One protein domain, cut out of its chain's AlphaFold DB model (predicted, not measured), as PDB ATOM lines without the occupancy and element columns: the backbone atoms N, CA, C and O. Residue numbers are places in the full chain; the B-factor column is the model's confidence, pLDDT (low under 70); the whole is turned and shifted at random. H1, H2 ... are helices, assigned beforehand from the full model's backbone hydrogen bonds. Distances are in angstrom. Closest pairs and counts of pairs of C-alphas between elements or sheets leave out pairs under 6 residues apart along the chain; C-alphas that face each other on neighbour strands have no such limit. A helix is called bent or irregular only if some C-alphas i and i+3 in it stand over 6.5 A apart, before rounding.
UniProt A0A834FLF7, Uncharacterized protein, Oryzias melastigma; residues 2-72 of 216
ATOM      1  N   THR A   2     144.583 160.523 189.787       87.75
ATOM      2  CA  THR A   2     144.370 160.708 191.243       87.75
ATOM      3  C   THR A   2     144.900 162.073 191.703       87.75
ATOM      4  O   THR A   2     145.833 162.565 191.063       87.75
ATOM      5  N   PRO A   3     144.400 162.656 192.812       85.75
ATOM      6  CA  PRO A   3     144.900 163.936 193.330       85.75
ATOM      7  C   PRO A   3     146.423 163.958 193.526       85.75
ATOM      8  O   PRO A   3     147.100 164.841 193.013       85.75
ATOM      9  N   SER A   4     146.987 162.901 194.120       88.44
ATOM     10  CA  SER A   4     148.441 162.743 194.307       88.44
ATOM     11  C   SER A   4     149.241 162.754 193.001       88.44
ATOM     12  O   SER A   4     150.348 163.289 192.930       88.44
ATOM     13  N   LYS A   5     148.678 162.177 191.931       89.69
ATOM     14  CA  LYS A   5     149.298 162.203 190.604       89.69
ATOM     15  C   LYS A   5     149.196 163.592 189.984       89.69
ATOM     16  O   LYS A   5     150.153 164.016 189.349       89.69
ATOM     17  N   GLN A   6     148.083 164.302 190.173       87.75
ATOM     18  CA  GLN A   6     147.947 165.665 189.660       87.75
ATOM     19  C   GLN A   6     148.921 166.627 190.351       87.75
ATOM     20  O   GLN A   6     149.586 167.409 189.676       87.75
ATOM     21  N   GLU A   7     149.070 166.508 191.669       88.19
ATOM     22  CA  GLU A   7     150.044 167.272 192.448       88.19
ATOM     23  C   GLU A   7     151.484 166.971 192.013       88.19
ATOM     24  O   GLU A   7     152.281 167.890 191.826       88.19
ATOM     25  N   SER A   8     151.811 165.699 191.759       91.75
ATOM     26  CA  SER A   8     153.129 165.313 191.236       91.75
ATOM     27  C   SER A   8     153.392 165.921 189.855       91.75
ATOM     28  O   SER A   8     154.464 166.470 189.624       91.75
ATOM     29  N   VAL A   9     152.412 165.892 188.943       91.31
ATOM     30  CA  VAL A   9     152.542 166.517 187.615       91.31
ATOM     31  C   VAL A   9     152.748 168.028 187.735       91.31
ATOM     32  O   VAL A   9     153.608 168.591 187.058       91.31
ATOM     33  N   TYR A  10     152.013 168.700 188.621       91.94
ATOM     34  CA  TYR A  10     152.219 170.127 188.844       91.94
ATOM     35  C   TYR A  10     153.618 170.423 189.410       91.94
ATOM     36  O   TYR A  10     154.372 171.202 188.824       91.94
ATOM     37  N   THR A  11     153.984 169.789 190.523       91.12
ATOM     38  CA  THR A  11     155.206 170.113 191.276       91.12
ATOM     39  C   THR A  11     156.483 169.669 190.570       91.12
ATOM     40  O   THR A  11     157.455 170.421 190.547       91.12
ATOM     41  N   GLN A  12     156.486 168.481 189.966       92.75
ATOM     42  CA  GLN A  12     157.679 167.879 189.363       92.75
ATOM     43  C   GLN A  12     157.840 168.215 187.878       92.75
ATOM     44  O   GLN A  12     158.893 167.945 187.304       92.75
ATOM     45  N   PHE A  13     156.823 168.802 187.241       91.75
ATOM     46  CA  PHE A  13     156.893 169.157 185.826       91.75
ATOM     47  C   PHE A  13     156.488 170.607 185.561       91.75
ATOM     48  O   PHE A  13     157.353 171.408 185.209       91.75
ATOM     49  N   ILE A  14     155.214 170.969 185.752       92.88
ATOM     50  CA  ILE A  14     154.683 172.281 185.330       92.88
ATOM     51  C   ILE A  14     155.413 173.429 186.037       92.88
ATOM     52  O   ILE A  14     155.940 174.325 185.377       92.88
ATOM     53  N   LYS A  15     155.499 173.387 187.372       92.19
ATOM     54  CA  LYS A  15     156.147 174.435 188.173       92.19
ATOM     55  C   LYS A  15     157.617 174.593 187.794       92.19
ATOM     56  O   LYS A  15     158.063 175.706 187.528       92.19
ATOM     57  N   ILE A  16     158.348 173.480 187.708       92.25
ATOM     58  CA  ILE A  16     159.770 173.477 187.337       92.25
ATOM     59  C   ILE A  16     159.962 174.063 185.942       92.25
ATOM     60  O   ILE A  16     160.852 174.885 185.758       92.25
ATOM     61  N   TYR A  17     159.144 173.656 184.971       91.31
ATOM     62  CA  TYR A  17     159.227 174.134 183.594       91.31
ATOM     63  C   TYR A  17     158.964 175.643 183.490       91.31
ATOM     64  O   TYR A  17     159.771 176.357 182.897       91.31
ATOM     65  N   LEU A  18     157.897 176.138 184.123       93.69
ATOM     66  CA  LEU A  18     157.525 177.555 184.076       93.69
ATOM     67  C   LEU A  18     158.463 178.455 184.895       93.69
ATOM     68  O   LEU A  18     158.615 179.627 184.572       93.69
ATOM     69  N   SER A  19     159.143 177.916 185.910       91.50
ATOM     70  CA  SER A  19     160.116 178.664 186.725       91.50
ATOM     71  C   SER A  19     161.541 178.696 186.149       91.50
ATOM     72  O   SER A  19     162.444 179.249 186.781       91.50
ATOM     73  N   ARG A  20     161.795 178.111 184.967       90.19
ATOM     74  CA  ARG A  20     163.133 178.135 184.351       90.19
ATOM     75  C   ARG A  20     163.550 179.560 183.994       90.19
ATOM     76  O   ARG A  20     162.823 180.298 183.337       90.19
ATOM     77  N   ASN A  21     164.769 179.924 184.382       85.12
ATOM     78  CA  ASN A  21     165.365 181.233 184.102       85.12
ATOM     79  C   ASN A  21     166.422 181.197 182.979       85.12
ATOM     80  O   ASN A  21     166.925 182.244 182.570       85.12
ATOM     81  N   ASN A  22     166.752 180.013 182.465       84.75
ATOM     82  CA  ASN A  22     167.783 179.793 181.452       84.75
ATOM     83  C   ASN A  22     167.229 179.683 180.018       84.75
ATOM     84  O   ASN A  22     167.953 179.268 179.117       84.75
ATOM     85  N   THR A  23     165.962 180.040 179.796       83.88
ATOM     86  CA  THR A  23     165.322 180.083 178.473       83.88
ATOM     87  C   THR A  23     165.141 181.527 177.998       83.88
ATOM     88  O   THR A  23     165.028 182.447 178.810       83.88
ATOM     89  N   ALA A  24     165.101 181.728 176.675       84.50
ATOM     90  CA  ALA A  24     164.792 183.032 176.075       84.50
ATOM     91  C   ALA A  24     163.343 183.474 176.361       84.50
ATOM     92  O   ALA A  24     163.074 184.665 176.487       84.50
ATOM     93  N   ASP A  25     162.433 182.509 176.516       86.38
ATOM     94  CA  ASP A  25     161.047 182.716 176.932       86.38
ATOM     95  C   ASP A  25     160.825 182.150 178.340       86.38
ATOM     96  O   ASP A  25     160.498 180.972 178.523       86.38
ATOM     97  N   ARG A  26     161.090 182.967 179.361       86.94
ATOM     98  CA  ARG A  26     160.877 182.582 180.763       86.94
ATOM     99  C   ARG A  26     159.383 182.586 181.070       86.94
ATOM    100  O   ARG A  26     158.702 183.555 180.745       86.94
ATOM    101  N   GLY A  27     158.886 181.526 181.707       86.88
ATOM    102  CA  GLY A  27     157.470 181.415 182.076       86.88
ATOM    103  C   GLY A  27     156.501 181.308 180.895       86.88
ATOM    104  O   GLY A  27     155.304 181.482 181.098       86.88
ATOM    105  N   CYS A  28     156.995 181.033 179.680       91.81
ATOM    106  CA  CYS A  28     156.186 180.895 178.463       91.81
ATOM    107  C   CYS A  28     155.241 182.086 178.243       91.81
ATOM    108  O   CYS A  28     154.016 181.943 178.211       91.81
ATOM    109  N   THR A  29     155.836 183.276 178.166       91.06
ATOM    110  CA  THR A  29     155.138 184.564 178.073       91.06
ATOM    111  C   THR A  29     155.170 185.168 176.669       91.06
ATOM    112  O   THR A  29     154.410 186.100 176.401       91.06
ATOM    113  N   LEU A  30     156.004 184.653 175.755       90.00
ATOM    114  CA  LEU A  30     156.012 185.105 174.362       90.00
ATOM    115  C   LEU A  30     154.697 184.741 173.657       90.00
ATOM    116  O   LEU A  30     154.192 183.627 173.773       90.00
ATOM    117  N   ASN A  31     154.170 185.683 172.869       89.31
ATOM    118  CA  ASN A  31     152.931 185.535 172.090       89.31
ATOM    119  C   ASN A  31     151.680 185.189 172.921       89.31
ATOM    120  O   ASN A  31     150.734 184.600 172.397       89.31
ATOM    121  N   ILE A  32     151.670 185.562 174.199       93.94
ATOM    122  CA  ILE A  32     150.513 185.467 175.088       93.94
ATOM    123  C   ILE A  32     149.781 186.807 175.092       93.94
ATOM    124  O   ILE A  32     150.382 187.838 175.389       93.94
ATOM    125  N   GLN A  33     148.487 186.789 174.777       93.19
ATOM    126  CA  GLN A  33     147.669 187.999 174.688       93.19
ATOM    127  C   GLN A  33     147.107 188.429 176.041       93.19
ATOM    128  O   GLN A  33     146.998 189.619 176.311       93.19
ATOM    129  N   ASN A  34     146.715 187.470 176.884       95.94
ATOM    130  CA  ASN A  34     146.084 187.749 178.171       95.94
ATOM    131  C   ASN A  34     146.257 186.596 179.167       95.94
ATOM    132  O   ASN A  34     146.750 185.508 178.849       95.94
ATOM    133  N   SER A  35     145.809 186.843 180.392       96.94
ATOM    134  CA  SER A  35     145.949 185.921 181.519       96.94
ATOM    135  C   SER A  35     145.139 184.628 181.362       96.94
ATOM    136  O   SER A  35     145.609 183.565 181.771       96.94
ATOM    137  N   THR A  36     143.966 184.680 180.711       97.38
ATOM    138  CA  THR A  36     143.189 183.472 180.367       97.38
ATOM    139  C   THR A  36     143.987 182.564 179.435       97.38
ATOM    140  O   THR A  36     144.066 181.354 179.656       97.38
ATOM    141  N   GLU A  37     144.573 183.132 178.379       97.19
ATOM    142  CA  GLU A  37     145.349 182.377 177.399       97.19
ATOM    143  C   GLU A  37     146.581 181.740 178.042       97.19
ATOM    144  O   GLU A  37     146.815 180.544 177.846       97.19
ATOM    145  N   TRP A  38     147.321 182.508 178.850       97.12
ATOM    146  CA  TRP A  38     148.484 181.996 179.572       97.12
ATOM    147  C   TRP A  38     148.113 180.792 180.437       97.12
ATOM    148  O   TRP A  38     148.728 179.731 180.321       97.12
ATOM    149  N   LEU A  39     147.069 180.928 181.262       97.12
ATOM    150  CA  LEU A  39     146.677 179.882 182.201       97.12
ATOM    151  C   LEU A  39     146.225 178.617 181.463       97.12
ATOM    152  O   LEU A  39     146.638 177.517 181.828       97.12
ATOM    153  N   ARG A  40     145.455 178.758 180.375       95.94
ATOM    154  CA  ARG A  40     145.010 177.623 179.549       95.94
ATOM    155  C   ARG A  40     146.164 176.907 178.853       95.94
ATOM    156  O   ARG A  40     146.191 175.679 178.873       95.94
ATOM    157  N   LYS A  41     147.087 177.646 178.231       95.25
ATOM    158  CA  LYS A  41     148.188 177.061 177.447       95.25
ATOM    159  C   LYS A  41     149.267 176.431 178.322       95.25
ATOM    160  O   LYS A  41     149.787 175.379 177.964       95.25
ATOM    161  N   ASN A  42     149.598 177.067 179.444       94.81
ATOM    162  CA  ASN A  42     150.779 176.712 180.231       94.81
ATOM    163  C   ASN A  42     150.473 175.841 181.453       94.81
ATOM    164  O   ASN A  42     151.320 175.050 181.865       94.81
ATOM    165  N   VAL A  43     149.276 175.969 182.032       94.75
ATOM    166  CA  VAL A  43     148.878 175.221 183.239       94.75
ATOM    167  C   VAL A  43     147.697 174.289 182.952       94.75
ATOM    168  O   VAL A  43     147.644 173.166 183.455       94.75
ATOM    169  N   GLY A  44     146.759 174.719 182.106       93.12
ATOM    170  CA  GLY A  44     145.585 173.941 181.722       93.12
ATOM    171  C   GLY A  44     144.723 173.566 182.929       93.12
ATOM    172  O   GLY A  44     144.584 174.335 183.875       93.12
ATOM    173  N   GLY A  45     144.160 172.355 182.920       91.69
ATOM    174  CA  GLY A  45     143.287 171.865 183.996       91.69
ATOM    175  C   GLY A  45     143.968 171.669 185.357       91.69
ATOM    176  O   GLY A  45     143.280 171.419 186.342       91.69
ATOM    177  N   PHE A  46     145.297 171.790 185.441       93.00
ATOM    178  CA  PHE A  46     146.006 171.791 186.723       93.00
ATOM    179  C   PHE A  46     145.886 173.130 187.451       93.00
ATOM    180  O   PHE A  46     146.257 173.199 188.619       93.00
ATOM    181  N   SER A  47     145.342 174.173 186.804       93.38
ATOM    182  CA  SER A  47     145.182 175.504 187.397       93.38
ATOM    183  C   SER A  47     144.417 175.468 188.713       93.38
ATOM    184  O   SER A  47     144.730 176.253 189.595       93.38
ATOM    185  N   VAL A  48     143.482 174.528 188.883       91.19
ATOM    186  CA  VAL A  48     142.668 174.377 190.102       91.19
ATOM    187  C   VAL A  48     143.499 174.070 191.351       91.19
ATOM    188  O   VAL A  48     143.012 174.252 192.460       91.19
ATOM    189  N   LEU A  49     144.727 173.566 191.173       91.25
ATOM    190  CA  LEU A  49     145.647 173.221 192.259       91.25
ATOM    191  C   LEU A  49     146.490 174.412 192.728       91.25
ATOM    192  O   LEU A  49     147.217 174.285 193.708       91.25
ATOM    193  N   LEU A  50     146.457 175.530 192.002       94.31
ATOM    194  CA  LEU A  50     147.282 176.696 192.288       94.31
ATOM    195  C   LEU A  50     146.453 177.755 193.007       94.31
ATOM    196  O   LEU A  50     145.320 178.042 192.613       94.31
ATOM    197  N   SER A  51     147.059 178.412 193.991       95.38
ATOM    198  CA  SER A  51     146.535 179.688 194.475       95.38
ATOM    199  C   SER A  51     146.754 180.790 193.430       95.38
ATOM    200  O   SER A  51     147.641 180.698 192.574       95.38
ATOM    201  N   ILE A  52     145.995 181.882 193.520       95.81
ATOM    202  CA  ILE A  52     146.243 183.084 192.705       95.81
ATOM    203  C   ILE A  52     147.664 183.618 192.930       95.81
ATOM    204  O   ILE A  52     148.308 184.068 191.982       95.81
ATOM    205  N   GLN A  53     148.190 183.504 194.152       94.56
ATOM    206  CA  GLN A  53     149.560 183.902 194.467       94.56
ATOM    207  C   GLN A  53     150.592 183.040 193.723       94.56
ATOM    208  O   GLN A  53     151.546 183.582 193.167       94.56
ATOM    209  N   ASP A  54     150.404 181.719 193.662       95.00
ATOM    210  CA  ASP A  54     151.293 180.828 192.903       95.00
ATOM    211  C   ASP A  54     151.238 181.128 191.402       95.00
ATOM    212  O   ASP A  54     152.267 181.124 190.724       95.00
ATOM    213  N   ILE A  55     150.047 181.437 190.875       95.50
ATOM    214  CA  ILE A  55     149.888 181.857 189.478       95.50
ATOM    215  C   ILE A  55     150.665 183.153 189.225       95.50
ATOM    216  O   ILE A  55     151.410 183.225 188.252       95.50
ATOM    217  N   GLN A  56     150.558 184.151 190.107       94.12
ATOM    218  CA  GLN A  56     151.292 185.417 189.989       94.12
ATOM    219  C   GLN A  56     152.813 185.243 190.112       94.12
ATOM    220  O   GLN A  56     153.563 185.972 189.468       94.12
ATOM    221  N   GLN A  57     153.292 184.270 190.893       92.88
ATOM    222  CA  GLN A  57     154.723 183.944 190.947       92.88
ATOM    223  C   GLN A  57     155.232 183.369 189.620       92.88
ATOM    224  O   GLN A  57     156.338 183.696 189.193       92.88
ATOM    225  N   LEU A  58     154.434 182.521 188.964       93.62
ATOM    226  CA  LEU A  58     154.781 181.930 187.669       93.62
ATOM    227  C   LEU A  58     154.592 182.916 186.507       93.62
ATOM    228  O   LEU A  58     155.360 182.891 185.547       93.62
ATOM    229  N   TYR A  59     153.595 183.793 186.605       94.06
ATOM    230  CA  TYR A  59     153.275 184.811 185.614       94.06
ATOM    231  C   TYR A  59     153.017 186.167 186.286       94.06
ATOM    232  O   TYR A  59     151.871 186.514 186.569       94.06
ATOM    233  N   PRO A  60     154.063 186.991 186.497       91.50
ATOM    234  CA  PRO A  60     153.935 188.270 187.206       91.50
ATOM    235  C   PRO A  60     152.980 189.289 186.569       91.50
ATOM    236  O   PRO A  60     152.567 190.235 187.229       91.50
ATOM    237  N   LYS A  61     152.629 189.114 185.287       91.62
ATOM    238  CA  LYS A  61     151.657 189.955 184.567       91.62
ATOM    239  C   LYS A  61     150.210 189.457 184.703       91.62
ATOM    240  O   LYS A  61     149.329 189.990 184.038       91.62
ATOM    241  N   PHE A  62     149.968 188.422 185.506       95.00
ATOM    242  CA  PHE A  62     148.649 187.829 185.659       95.00
ATOM    243  C   PHE A  62     147.623 188.832 186.206       95.00
ATOM    244  O   PHE A  62     147.814 189.449 187.256       95.00
ATOM    245  N   SER A  63     146.496 188.917 185.509       95.50
ATOM    246  CA  SER A  63     145.288 189.635 185.893       95.50
ATOM    247  C   SER A  63     144.162 188.633 186.134       95.50
ATOM    248  O   SER A  63     143.708 187.947 185.215       95.50
ATOM    249  N   GLY A  64     143.673 188.562 187.371       95.75
ATOM    250  CA  GLY A  64     142.544 187.710 187.737       95.75
ATOM    251  C   GLY A  64     141.257 188.102 187.013       95.75
ATOM    252  O   GLY A  64     140.486 187.230 186.624       95.75
ATOM    253  N   VAL A  65     141.063 189.400 186.749       96.19
ATOM    254  CA  VAL A  65     139.895 189.941 186.030       96.19
ATOM    255  C   VAL A  65     139.848 189.457 184.578       96.19
ATOM    256  O   VAL A  65     138.776 189.143 184.065       96.19
ATOM    257  N   GLU A  66     141.000 189.326 183.920       97.12
ATOM    258  CA  GLU A  66     141.081 188.735 182.577       97.12
ATOM    259  C   GLU A  66     140.836 187.223 182.580       97.12
ATOM    260  O   GLU A  66     140.495 186.656 181.543       97.12
ATOM    261  N   ALA A  67     141.054 186.563 183.721       97.25
ATOM    262  CA  ALA A  67     141.046 185.111 183.869       97.25
ATOM    263  C   ALA A  67     139.752 184.536 184.464       97.25
ATOM    264  O   ALA A  67     139.628 183.318 184.531       97.25
ATOM    265  N   LEU A  68     138.772 185.361 184.856       97.75
ATOM    266  CA  LEU A  68     137.595 184.932 185.637       97.75
ATOM    267  C   LEU A  68     136.896 183.677 185.086       97.75
ATOM    268  O   LEU A  68     136.550 182.782 185.849       97.75
ATOM    269  N   SER A  69     136.761 183.568 183.759       96.25
ATOM    270  CA  SER A  69     136.084 182.442 183.090       96.25
ATOM    271  C   SER A  69     136.761 181.072 183.237       96.25
ATOM    272  O   SER A  69     136.179 180.061 182.841       96.25
ATOM    273  N   VAL A  70     137.994 181.021 183.746       96.69
ATOM    274  CA  VAL A  70     138.779 179.784 183.906       96.69
ATOM    275  C   VAL A  70     139.208 179.518 185.348       96.69
ATOM    276  O   VAL A  70     139.989 178.595 185.582       96.69
ATOM    277  N   LEU A  71     138.721 180.313 186.302       97.75
ATOM    278  CA  LEU A  71     139.047 180.178 187.720       97.75
ATOM    279  C   LEU A  71     137.983 179.363 188.460       97.75
ATOM    280  O   LEU A  71     136.795 179.419 188.142       97.75
ATOM    281  N   SER A  72     138.414 178.614 189.474       97.50
ATOM    282  CA  SER A  72     137.501 177.987 190.438       97.50
ATOM    283  C   SER A  72     136.882 179.030 191.377       97.50
ATOM    284  O   SER A  72     137.416 180.128 191.521       97.50
TER     285      SER A  72
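What this domain is: This is residues 2 to 72 of the 216 residues of an uncharacterized protein of Oryzias melastigma (UniProt A0A834FLF7). One longer helix, H1, makes one side of a small all-helix domain, and four short helices gather beside it: H5 lies on the side far from H1, with H2, H3 and H4 between them. The helices run at wide angles to one another rather than side by side, and few of them touch; H2 and H5 make the best-formed contact, while the unnamed stretch of residues 19 to 34 loops out past the end of H1 and folds back to H2. The printed part has 71 residues, with five named helices in the order H1, H2, H3, H4, H5 and no named strand. It is compact, with a radius of gyration of the C-alphas of 11.7 A, and spans 32 by 31 by 18 A.

How they stand to each other: H1, residues 3 to 18, only just touches H3, residues 44 to 49, with 3 pairs of C-alphas within 8 A. H1 touches H3 with residues 6 to 10 alone; the closest C-alphas of the two, those of Tyr 10 and Phe 46, are 6.8 A apart. The two run opposite ways at a steep tilt of 67 degrees. H1 is close to but not clearly touching H4, residues 52 to 58; their closest C-alphas, of Leu 18 and Leu 58, are 6.3 A apart. H2, residues 35 to 42, touches H5, residues 64 to 70, the closest C-alphas being those of Thr 36 and Ala 67, 4.4 A apart. H2 and H5 run the same way at a steep tilt of 53 degrees. H1 and H5 are apart. In H2 and H4 every O i to N i+4 pair is within hydrogen-bond range, against 10 of 12 in H1, 0 of 2 in H3 and 1 of 3 in H5; of the O i to N i+3 pairs, 2 of 3 in H3 and 2 of 4 in H5 are within range.

Where its parts are: H1 runs from Pro 3, C-alpha at (144.900, 163.936, 193.330), to Leu 18, C-alpha at (157.525, 177.555, 184.076), 20.7 A, with a kink of 27 degrees near residue 10. It is only just irregular, with C-alphas 12 and 15 6.8 A apart. H2, Ser 35 to Asn 42, is 10.5 A long. H3, Gly 44 to Leu 49, is 10.6 A long and only just irregular, with C-alphas 45 and 48 6.6 A apart. H4, Ile 52 to Leu 58, is 10.0 A long. H5, Gly 64 to Val 70, is 9.6 A long and irregular, with C-alphas 66 and 69 8.1 A apart; C-alpha 70 is at (138.779, 179.784, 183.906).

The domain as a whole: The two C-alphas farthest apart, of Thr 2 and Ala 24, are 33.8 A apart. The printed part has no cut. The link from H1 to H2 is long, with 16 residues; the other links are tight. The mean pLDDT of the printed part is 92.6, and no printed residue is under 70.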